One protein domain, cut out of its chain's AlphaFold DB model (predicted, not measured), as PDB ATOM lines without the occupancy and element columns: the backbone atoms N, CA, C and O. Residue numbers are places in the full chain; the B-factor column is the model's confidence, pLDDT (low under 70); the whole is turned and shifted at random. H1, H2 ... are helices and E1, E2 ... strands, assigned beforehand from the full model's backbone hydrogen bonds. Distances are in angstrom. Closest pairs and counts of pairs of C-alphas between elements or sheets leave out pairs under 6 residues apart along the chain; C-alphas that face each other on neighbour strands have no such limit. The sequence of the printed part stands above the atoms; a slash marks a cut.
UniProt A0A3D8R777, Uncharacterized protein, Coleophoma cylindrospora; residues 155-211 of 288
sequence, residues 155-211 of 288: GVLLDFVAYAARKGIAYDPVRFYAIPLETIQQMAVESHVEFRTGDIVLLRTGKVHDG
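AT A GLANCE: This is residues 155 to 211 of the 288 residues of an uncharacterized protein of Coleophoma cylindrospora (UniProt A0A3D8R777). Two short parallel strands, E1 and E2, lie side by side as a narrow ribbon; H1 follows E1 directly, and H2, near E1, crosses about perpendicular to H1, after a wide loop of residues 168 to 180. The 57 printed residues, under half in named elements, run E1, H1, H2, E2, class mixed. The whole is compact, radius of gyration of the C-alphas 11.8 A, spanning 33 by 22 by 16 A.

HOW THE PARTS SIT: E1, residues 155 to 159, and E2, residues 200 to 204, are parallel neighbours at 21 degrees; N 156 and O 200, 2.9 A apart, are within hydrogen-bond range. With H1, residues 160 to 167, and H2, residues 181 to 190, between them, these parallel strands form a strand-helix-strand unit with a right-handed crossover. H1 and H2 are close but not clearly touching, about perpendicular at 75 degrees; their closest C-alphas, of Tyr 163 and Met 187, are 7.2 A apart. The closest C-alphas of E1 and H2, of Leu 158 and Met 187, are 7.0 A apart. Every O i to N i+4 pair in H1 and H2 is within hydrogen-bond range.

IN THESE COORDINATES: From first to last C-alpha, E1 measures 12.9 A from (-19.725, -18.269, -12.189), H1 10.2 A, H2 14.4 A, and E2 12.9 A to (-11.835, -21.539, -21.416).

THE WHOLE: The printed part has no cut; the H1 to H2 link is long. pLDDT is under 70 at residues 209 to 211.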
ATOM      1  N   GLY A 155     -20.658 -17.789 -11.173       97.75
ATOM      2  CA  GLY A 155     -19.725 -18.269 -12.189       97.75
ATOM      3  C   GLY A 155     -18.312 -17.732 -11.961       97.75
ATOM      4  O   GLY A 155     -18.148 -16.557 -11.634       97.75
ATOM      5  N   VAL A 156     -17.298 -18.570 -12.166       98.12
ATOM      6  CA  VAL A 156     -15.881 -18.176 -12.141       98.12
ATOM      7  C   VAL A 156     -15.226 -18.621 -13.443       98.12
ATOM      8  O   VAL A 156     -15.078 -19.818 -13.678       98.12
ATOM      9  N   LEU A 157     -14.838 -17.665 -14.288       97.50
ATOM     10  CA  LEU A 157     -14.154 -17.935 -15.551       97.50
ATOM     11  C   LEU A 157     -12.635 -17.929 -15.365       97.50
ATOM     12  O   LEU A 157     -12.060 -16.944 -14.912       97.50
ATOM     13  N   LEU A 158     -11.995 -19.012 -15.790       97.88
ATOM     14  CA  LEU A 158     -10.550 -19.154 -15.890       97.88
ATOM     15  C   LEU A 158     -10.165 -19.289 -17.363       97.88
ATOM     16  O   LEU A 158     -10.584 -20.230 -18.039       97.88
ATOM     17  N   ASP A 159      -9.361 -18.354 -17.867       97.12
ATOM     18  CA  ASP A 159      -8.924 -18.346 -19.264       97.12
ATOM     19  C   ASP A 159      -7.550 -19.002 -19.429       97.12
ATOM     20  O   ASP A 159      -6.507 -18.352 -19.308       97.12
ATOM     21  N   PHE A 160      -7.548 -20.312 -19.685       97.38
ATOM     22  CA  PHE A 160      -6.308 -21.068 -19.845       97.38
ATOM     23  C   PHE A 160      -5.571 -20.697 -21.131       97.38
ATOM     24  O   PHE A 160      -4.345 -20.667 -21.127       97.38
ATOM     25  N   VAL A 161      -6.285 -20.354 -22.205       96.38
ATOM     26  CA  VAL A 161      -5.667 -19.947 -23.478       96.38
ATOM     27  C   VAL A 161      -4.826 -18.688 -23.275       96.38
ATOM     28  O   VAL A 161      -3.648 -18.652 -23.638       96.38
ATOM     29  N   ALA A 162      -5.407 -17.667 -22.639       95.81
ATOM     30  CA  ALA A 162      -4.691 -16.432 -22.335       95.81
ATOM     31  C   ALA A 162      -3.537 -16.674 -21.349       95.81
ATOM     32  O   ALA A 162      -2.446 -16.126 -21.518       95.81
ATOM     33  N   TYR A 163      -3.749 -17.518 -20.335       97.56
ATOM     34  CA  TYR A 163      -2.701 -17.898 -19.386       97.56
ATOM     35  C   TYR A 163      -1.518 -18.593 -20.075       97.56
ATOM     36  O   TYR A 163      -0.370 -18.195 -19.871       97.56
ATOM     37  N   ALA A 164      -1.791 -19.588 -20.923       97.12
ATOM     38  CA  ALA A 164      -0.783 -20.345 -21.650       97.12
ATOM     39  C   ALA A 164       0.071 -19.428 -22.533       97.12
ATOM     40  O   ALA A 164       1.299 -19.482 -22.453       97.12
ATOM     41  N   ALA A 165      -0.564 -18.514 -23.276       96.31
ATOM     42  CA  ALA A 165       0.132 -17.527 -24.097       96.31
ATOM     43  C   ALA A 165       1.071 -16.637 -23.265       96.31
ATOM     44  O   ALA A 165       2.243 -16.485 -23.606       96.31
ATOM     45  N   ARG A 166       0.602 -16.099 -22.127       97.44
ATOM     46  CA  ARG A 166       1.437 -15.260 -21.246       97.44
ATOM     47  C   ARG A 166       2.609 -16.010 -20.618       97.44
ATOM     48  O   ARG A 166       3.638 -15.401 -20.344       97.44
ATOM     49  N   LYS A 167       2.440 -17.300 -20.324       97.25
ATOM     50  CA  LYS A 167       3.467 -18.142 -19.690       97.25
ATOM     51  C   LYS A 167       4.392 -18.835 -20.693       97.25
ATOM     52  O   LYS A 167       5.293 -19.548 -20.265       97.25
ATOM     53  N   GLY A 168       4.178 -18.647 -21.998       96.88
ATOM     54  CA  GLY A 168       4.941 -19.338 -23.039       96.88
ATOM     55  C   GLY A 168       4.705 -20.852 -23.059       96.88
ATOM     56  O   GLY A 168       5.586 -21.609 -23.458       96.88
ATOM     57  N   ILE A 169       3.538 -21.312 -22.600       96.69
ATOM     58  CA  ILE A 169       3.166 -22.728 -22.630       96.69
ATOM     59  C   ILE A 169       2.733 -23.075 -24.056       96.69
ATOM     60  O   ILE A 169       1.764 -22.516 -24.568       96.69
ATOM     61  N   ALA A 170       3.426 -24.027 -24.686       95.25
ATOM     62  CA  ALA A 170       3.018 -24.574 -25.974       95.25
ATOM     63  C   ALA A 170       1.680 -25.315 -25.819       95.25
ATOM     64  O   ALA A 170       1.607 -26.354 -25.159       95.25
ATOM     65  N   TYR A 171       0.626 -24.758 -26.412       95.50
ATOM     66  CA  TYR A 171      -0.735 -25.257 -26.291       95.50
ATOM     67  C   TYR A 171      -1.450 -25.202 -27.641       95.50
ATOM     68  O   TYR A 171      -1.404 -24.186 -28.329       95.50
ATOM     69  N   ASP A 172      -2.103 -26.305 -27.995       92.12
ATOM     70  CA  ASP A 172      -2.933 -26.451 -29.188       92.12
ATOM     71  C   ASP A 172      -4.345 -26.876 -28.726       92.12
ATOM     72  O   ASP A 172      -4.493 -27.994 -28.216       92.12
ATOM     73  N   PRO A 173      -5.373 -26.012 -28.865       91.75
ATOM     74  CA  PRO A 173      -6.735 -26.285 -28.400       91.75
ATOM     75  C   PRO A 173      -7.422 -27.495 -29.042       91.75
ATOM     76  O   PRO A 173      -8.414 -27.987 -28.494       91.75
ATOM     77  N   VAL A 174      -6.926 -27.981 -30.188       88.88
ATOM     78  CA  VAL A 174      -7.491 -29.151 -30.882       88.88
ATOM     79  C   VAL A 174      -6.727 -30.448 -30.603       88.88
ATOM     80  O   VAL A 174      -7.135 -31.513 -31.070       88.88
ATOM     81  N   ARG A 175      -5.656 -30.399 -29.800       89.50
ATOM     82  CA  ARG A 175      -4.893 -31.580 -29.364       89.50
ATOM     83  C   ARG A 175      -5.125 -31.905 -27.894       89.50
ATOM     84  O   ARG A 175      -5.572 -31.079 -27.103       89.50
ATOM     85  N   PHE A 176      -4.782 -33.140 -27.524       92.06
ATOM     86  CA  PHE A 176      -4.767 -33.547 -26.125       92.06
ATOM     87  C   PHE A 176      -3.791 -32.681 -25.327       92.06
ATOM     88  O   PHE A 176      -2.605 -32.594 -25.653       92.06
ATOM     89  N   TYR A 177      -4.289 -32.113 -24.236       93.88
ATOM     90  CA  TYR A 177      -3.477 -31.433 -23.243       93.88
ATOM     91  C   TYR A 177      -4.144 -31.572 -21.876       93.88
ATOM     92  O   TYR A 177      -5.308 -31.210 -21.702       93.88
ATOM     93  N   ALA A 178      -3.409 -32.089 -20.892       95.88
ATOM     94  CA  ALA A 178      -3.896 -32.188 -19.522       95.88
ATOM     95  C   ALA A 178      -3.499 -30.933 -18.744       95.88
ATOM     96  O   ALA A 178      -2.309 -30.695 -18.539       95.88
ATOM     97  N   ILE A 179      -4.482 -30.153 -18.291       96.25
ATOM     98  CA  ILE A 179      -4.238 -28.959 -17.476       96.25
ATOM     99  C   ILE A 179      -4.061 -29.413 -16.016       96.25
ATOM    100  O   ILE A 179      -5.002 -29.972 -15.435       96.25
ATOM    101  N   PRO A 180      -2.872 -29.232 -15.410       96.12
ATOM    102  CA  PRO A 180      -2.632 -29.635 -14.027       96.12
ATOM    103  C   PRO A 180      -3.466 -28.814 -13.040       96.12
ATOM    104  O   PRO A 180      -3.708 -27.623 -13.261       96.12
ATOM    105  N   LEU A 181      -3.862 -29.421 -11.916       95.06
ATOM    106  CA  LEU A 181      -4.566 -28.705 -10.847       95.06
ATOM    107  C   LEU A 181      -3.741 -27.522 -10.325       95.06
ATOM    108  O   LEU A 181      -4.292 -26.458 -10.051       95.06
ATOM    109  N   GLU A 182      -2.424 -27.684 -10.237       97.06
ATOM    110  CA  GLU A 182      -1.501 -26.645  -9.785       97.06
ATOM    111  C   GLU A 182      -1.554 -25.418 -10.707       97.06
ATOM    112  O   GLU A 182      -1.494 -24.282 -10.240       97.06
ATOM    113  N   THR A 183      -1.748 -25.625 -12.013       97.31
ATOM    114  CA  THR A 183      -1.929 -24.534 -12.978       97.31
ATOM    115  C   THR A 183      -3.248 -23.802 -12.753       97.31
ATOM    116  O   THR A 183      -3.263 -22.576 -12.742       97.31
ATOM    117  N   ILE A 184      -4.341 -24.524 -12.494       97.19
ATOM    118  CA  ILE A 184      -5.639 -23.918 -12.152       97.19
ATOM    119  C   ILE A 184      -5.537 -23.084 -10.866       97.19
ATOM    120  O   ILE A 184      -6.062 -21.971 -10.800       97.19
ATOM    121  N   GLN A 185      -4.820 -23.584  -9.857       96.81
ATOM    122  CA  GLN A 185      -4.574 -22.858  -8.609       96.81
ATOM    123  C   GLN A 185      -3.748 -21.586  -8.844       96.81
ATOM    124  O   GLN A 185      -4.104 -20.526  -8.336       96.81
ATOM    125  N   GLN A 186      -2.690 -21.661  -9.657       97.75
ATOM    126  CA  GLN A 186      -1.886 -20.496 -10.038       97.75
ATOM    127  C   GLN A 186      -2.710 -19.453 -10.802       97.75
ATOM    128  O   GLN A 186      -2.627 -18.267 -10.492       97.75
ATOM    129  N   MET A 187      -3.547 -19.883 -11.751       98.00
ATOM    130  CA  MET A 187      -4.450 -18.994 -12.487       98.00
ATOM    131  C   MET A 187      -5.401 -18.244 -11.552       98.00
ATOM    132  O   MET A 187      -5.614 -17.045 -11.738       98.00
ATOM    133  N   ALA A 188      -5.954 -18.930 -10.547       97.62
ATOM    134  CA  ALA A 188      -6.834 -18.312  -9.562       97.62
ATOM    135  C   ALA A 188      -6.093 -17.269  -8.711       97.62
ATOM    136  O   ALA A 188      -6.588 -16.154  -8.556       97.62
ATOM    137  N   VAL A 189      -4.879 -17.585  -8.244       97.31
ATOM    138  CA  VAL A 189      -4.033 -16.643  -7.488       97.31
ATOM    139  C   VAL A 189      -3.686 -15.405  -8.322       97.31
ATOM    140  O   VAL A 189      -3.886 -14.288  -7.852       97.31
ATOM    141  N   GLU A 190      -3.223 -15.578  -9.566       96.94
ATOM    142  CA  GLU A 190      -2.865 -14.460 -10.461       96.94
ATOM    143  C   GLU A 190      -4.061 -13.589 -10.849       96.94
ATOM    144  O   GLU A 190      -3.901 -12.399 -11.106       96.94
ATOM    145  N   SER A 191      -5.258 -14.177 -10.898       95.81
ATOM    146  CA  SER A 191      -6.494 -13.461 -11.227       95.81
ATOM    147  C   SER A 191      -7.198 -12.901  -9.988       95.81
ATOM    148  O   SER A 191      -8.305 -12.381 -10.106       95.81
ATOM    149  N   HIS A 192      -6.589 -13.032  -8.802       96.56
ATOM    150  CA  HIS A 192      -7.174 -12.657  -7.511       96.56
ATOM    151  C   HIS A 192      -8.568 -13.267  -7.278       96.56
ATOM    152  O   HIS A 192      -9.462 -12.647  -6.700       96.56
ATOM    153  N   VAL A 193      -8.756 -14.501  -7.744       96.56
ATOM    154  CA  VAL A 193      -9.992 -15.265  -7.609       96.56
ATOM    155  C   VAL A 193      -9.911 -16.139  -6.364       96.56
ATOM    156  O   VAL A 193      -9.095 -17.054  -6.275       96.56
ATOM    157  N   GLU A 194     -10.823 -15.901  -5.429       96.38
ATOM    158  CA  GLU A 194     -11.089 -16.810  -4.317       96.38
ATOM    159  C   GLU A 194     -12.306 -17.683  -4.646       96.38
ATOM    160  O   GLU A 194     -13.427 -17.182  -4.830       96.38
ATOM    161  N   PHE A 195     -12.092 -18.998  -4.718       96.12
ATOM    162  CA  PHE A 195     -13.180 -19.953  -4.901       96.12
ATOM    163  C   PHE A 195     -14.053 -20.032  -3.651       96.12
ATOM    164  O   PHE A 195     -13.568 -20.110  -2.523       96.12
ATOM    165  N   ARG A 196     -15.364 -20.077  -3.866       95.81
ATOM    166  CA  ARG A 196     -16.384 -20.258  -2.839       95.81
ATOM    167  C   ARG A 196     -17.120 -21.566  -3.102       95.81
ATOM    168  O   ARG A 196     -17.206 -22.069  -4.221       95.81
ATOM    169  N   THR A 197     -17.670 -22.145  -2.040       95.38
ATOM    170  CA  THR A 197     -18.521 -23.332  -2.178       95.38
ATOM    171  C   THR A 197     -19.752 -22.987  -3.016       95.38
ATOM    172  O   THR A 197     -20.434 -22.011  -2.710       95.38
ATOM    173  N   GLY A 198     -20.046 -23.808  -4.026       95.31
ATOM    174  CA  GLY A 198     -21.149 -23.577  -4.966       95.31
ATOM    175  C   GLY A 198     -20.756 -22.785  -6.216       95.31
ATOM    176  O   GLY A 198     -21.623 -22.498  -7.033       95.31
ATOM    177  N   ASP A 199     -19.476 -22.445  -6.393       97.75
ATOM    178  CA  ASP A 199     -19.013 -21.858  -7.649       97.75
ATOM    179  C   ASP A 199     -19.198 -22.813  -8.829       97.75
ATOM    180  O   ASP A 199     -18.863 -23.999  -8.765       97.75
ATOM    181  N   ILE A 200     -19.653 -22.248  -9.943       97.62
ATOM    182  CA  ILE A 200     -19.668 -22.888 -11.252       97.62
ATOM    183  C   ILE A 200     -18.390 -22.449 -11.969       97.62
ATOM    184  O   ILE A 200     -18.271 -21.312 -12.427       97.62
ATOM    185  N   VAL A 201     -17.405 -23.345 -12.024       97.19
ATOM    186  CA  VAL A 201     -16.114 -23.063 -12.661       97.19
ATOM    187  C   VAL A 201     -16.233 -23.252 -14.169       97.19
ATOM    188  O   VAL A 201     -16.572 -24.331 -14.649       97.19
ATOM    189  N   LEU A 202     -15.914 -22.200 -14.916       97.31
ATOM    190  CA  LEU A 202     -15.851 -22.182 -16.370       97.31
ATOM    191  C   LEU A 202     -14.379 -22.125 -16.778       97.31
ATOM    192  O   LEU A 202     -13.674 -21.182 -16.426       97.31
ATOM    193  N   LEU A 203     -13.904 -23.121 -17.522       96.75
ATOM    194  CA  LEU A 203     -12.528 -23.164 -18.012       96.75
ATOM    195  C   LEU A 203     -12.518 -22.947 -19.525       96.75
ATOM    196  O   LEU A 203     -12.954 -23.813 -20.283       96.75
ATOM    197  N   ARG A 204     -12.006 -21.800 -19.982       96.38
ATOM    198  CA  ARG A 204     -11.835 -21.539 -21.416       96.38
ATOM    199  C   ARG A 204     -10.579 -22.248 -21.914       96.38
ATOM    200  O   ARG A 204      -9.463 -21.837 -21.605       96.38
ATOM    201  N   THR A 205     -10.788 -23.282 -22.724       95.38
ATOM    202  CA  THR A 205      -9.734 -24.077 -23.380       95.38
ATOM    203  C   THR A 205      -9.542 -23.721 -24.858       95.38
ATOM    204  O   THR A 205      -8.543 -24.080 -25.450       95.38
ATOM    205  N   GLY A 206     -10.466 -22.984 -25.479       92.06
ATOM    206  CA  GLY A 206     -10.284 -22.459 -26.841       92.06
ATOM    207  C   GLY A 206     -10.717 -23.375 -27.990       92.06
ATOM    208  O   GLY A 206     -10.808 -22.893 -29.109       92.06
ATOM    209  N   LYS A 207     -11.091 -24.638 -27.739       82.50
ATOM    210  CA  LYS A 207     -11.447 -25.611 -28.796       82.50
ATOM    211  C   LYS A 207     -12.490 -25.112 -29.812       82.50
ATOM    212  O   LYS A 207     -12.384 -25.405 -30.994       82.50
ATOM    213  N   VAL A 208     -13.504 -24.373 -29.356       75.19
ATOM    214  CA  VAL A 208     -14.607 -23.882 -30.208       75.19
ATOM    215  C   VAL A 208     -14.209 -22.636 -31.023       75.19
ATOM    216  O   VAL A 208     -14.857 -22.311 -32.009       75.19
ATOM    217  N   HIS A 209     -13.127 -21.946 -30.650       60.91
ATOM    218  CA  HIS A 209     -12.673 -20.723 -31.319       60.91
ATOM    219  C   HIS A 209     -11.939 -21.003 -32.643       60.91
ATOM    220  O   HIS A 209     -12.029 -20.204 -33.568       60.91
ATOM    221  N   ASP A 210     -11.268 -22.150 -32.769       52.16
ATOM    222  CA  ASP A 210     -10.388 -22.439 -33.914       52.16
ATOM    223  C   ASP A 210     -11.113 -23.033 -35.142       52.16
ATOM    224  O   ASP A 210     -10.467 -23.426 -36.112       52.16
ATOM    225  N   GLY A 211     -12.452 -23.087 -35.127       48.44
ATOM    226  CA  GLY A 211     -13.251 -23.716 -36.187       48.44
ATOM    227  C   GLY A 211     -14.515 -22.974 -36.622       48.44
ATOM    228  O   GLY A 211     -15.224 -23.484 -37.483       48.44
TER     229      GLY A 211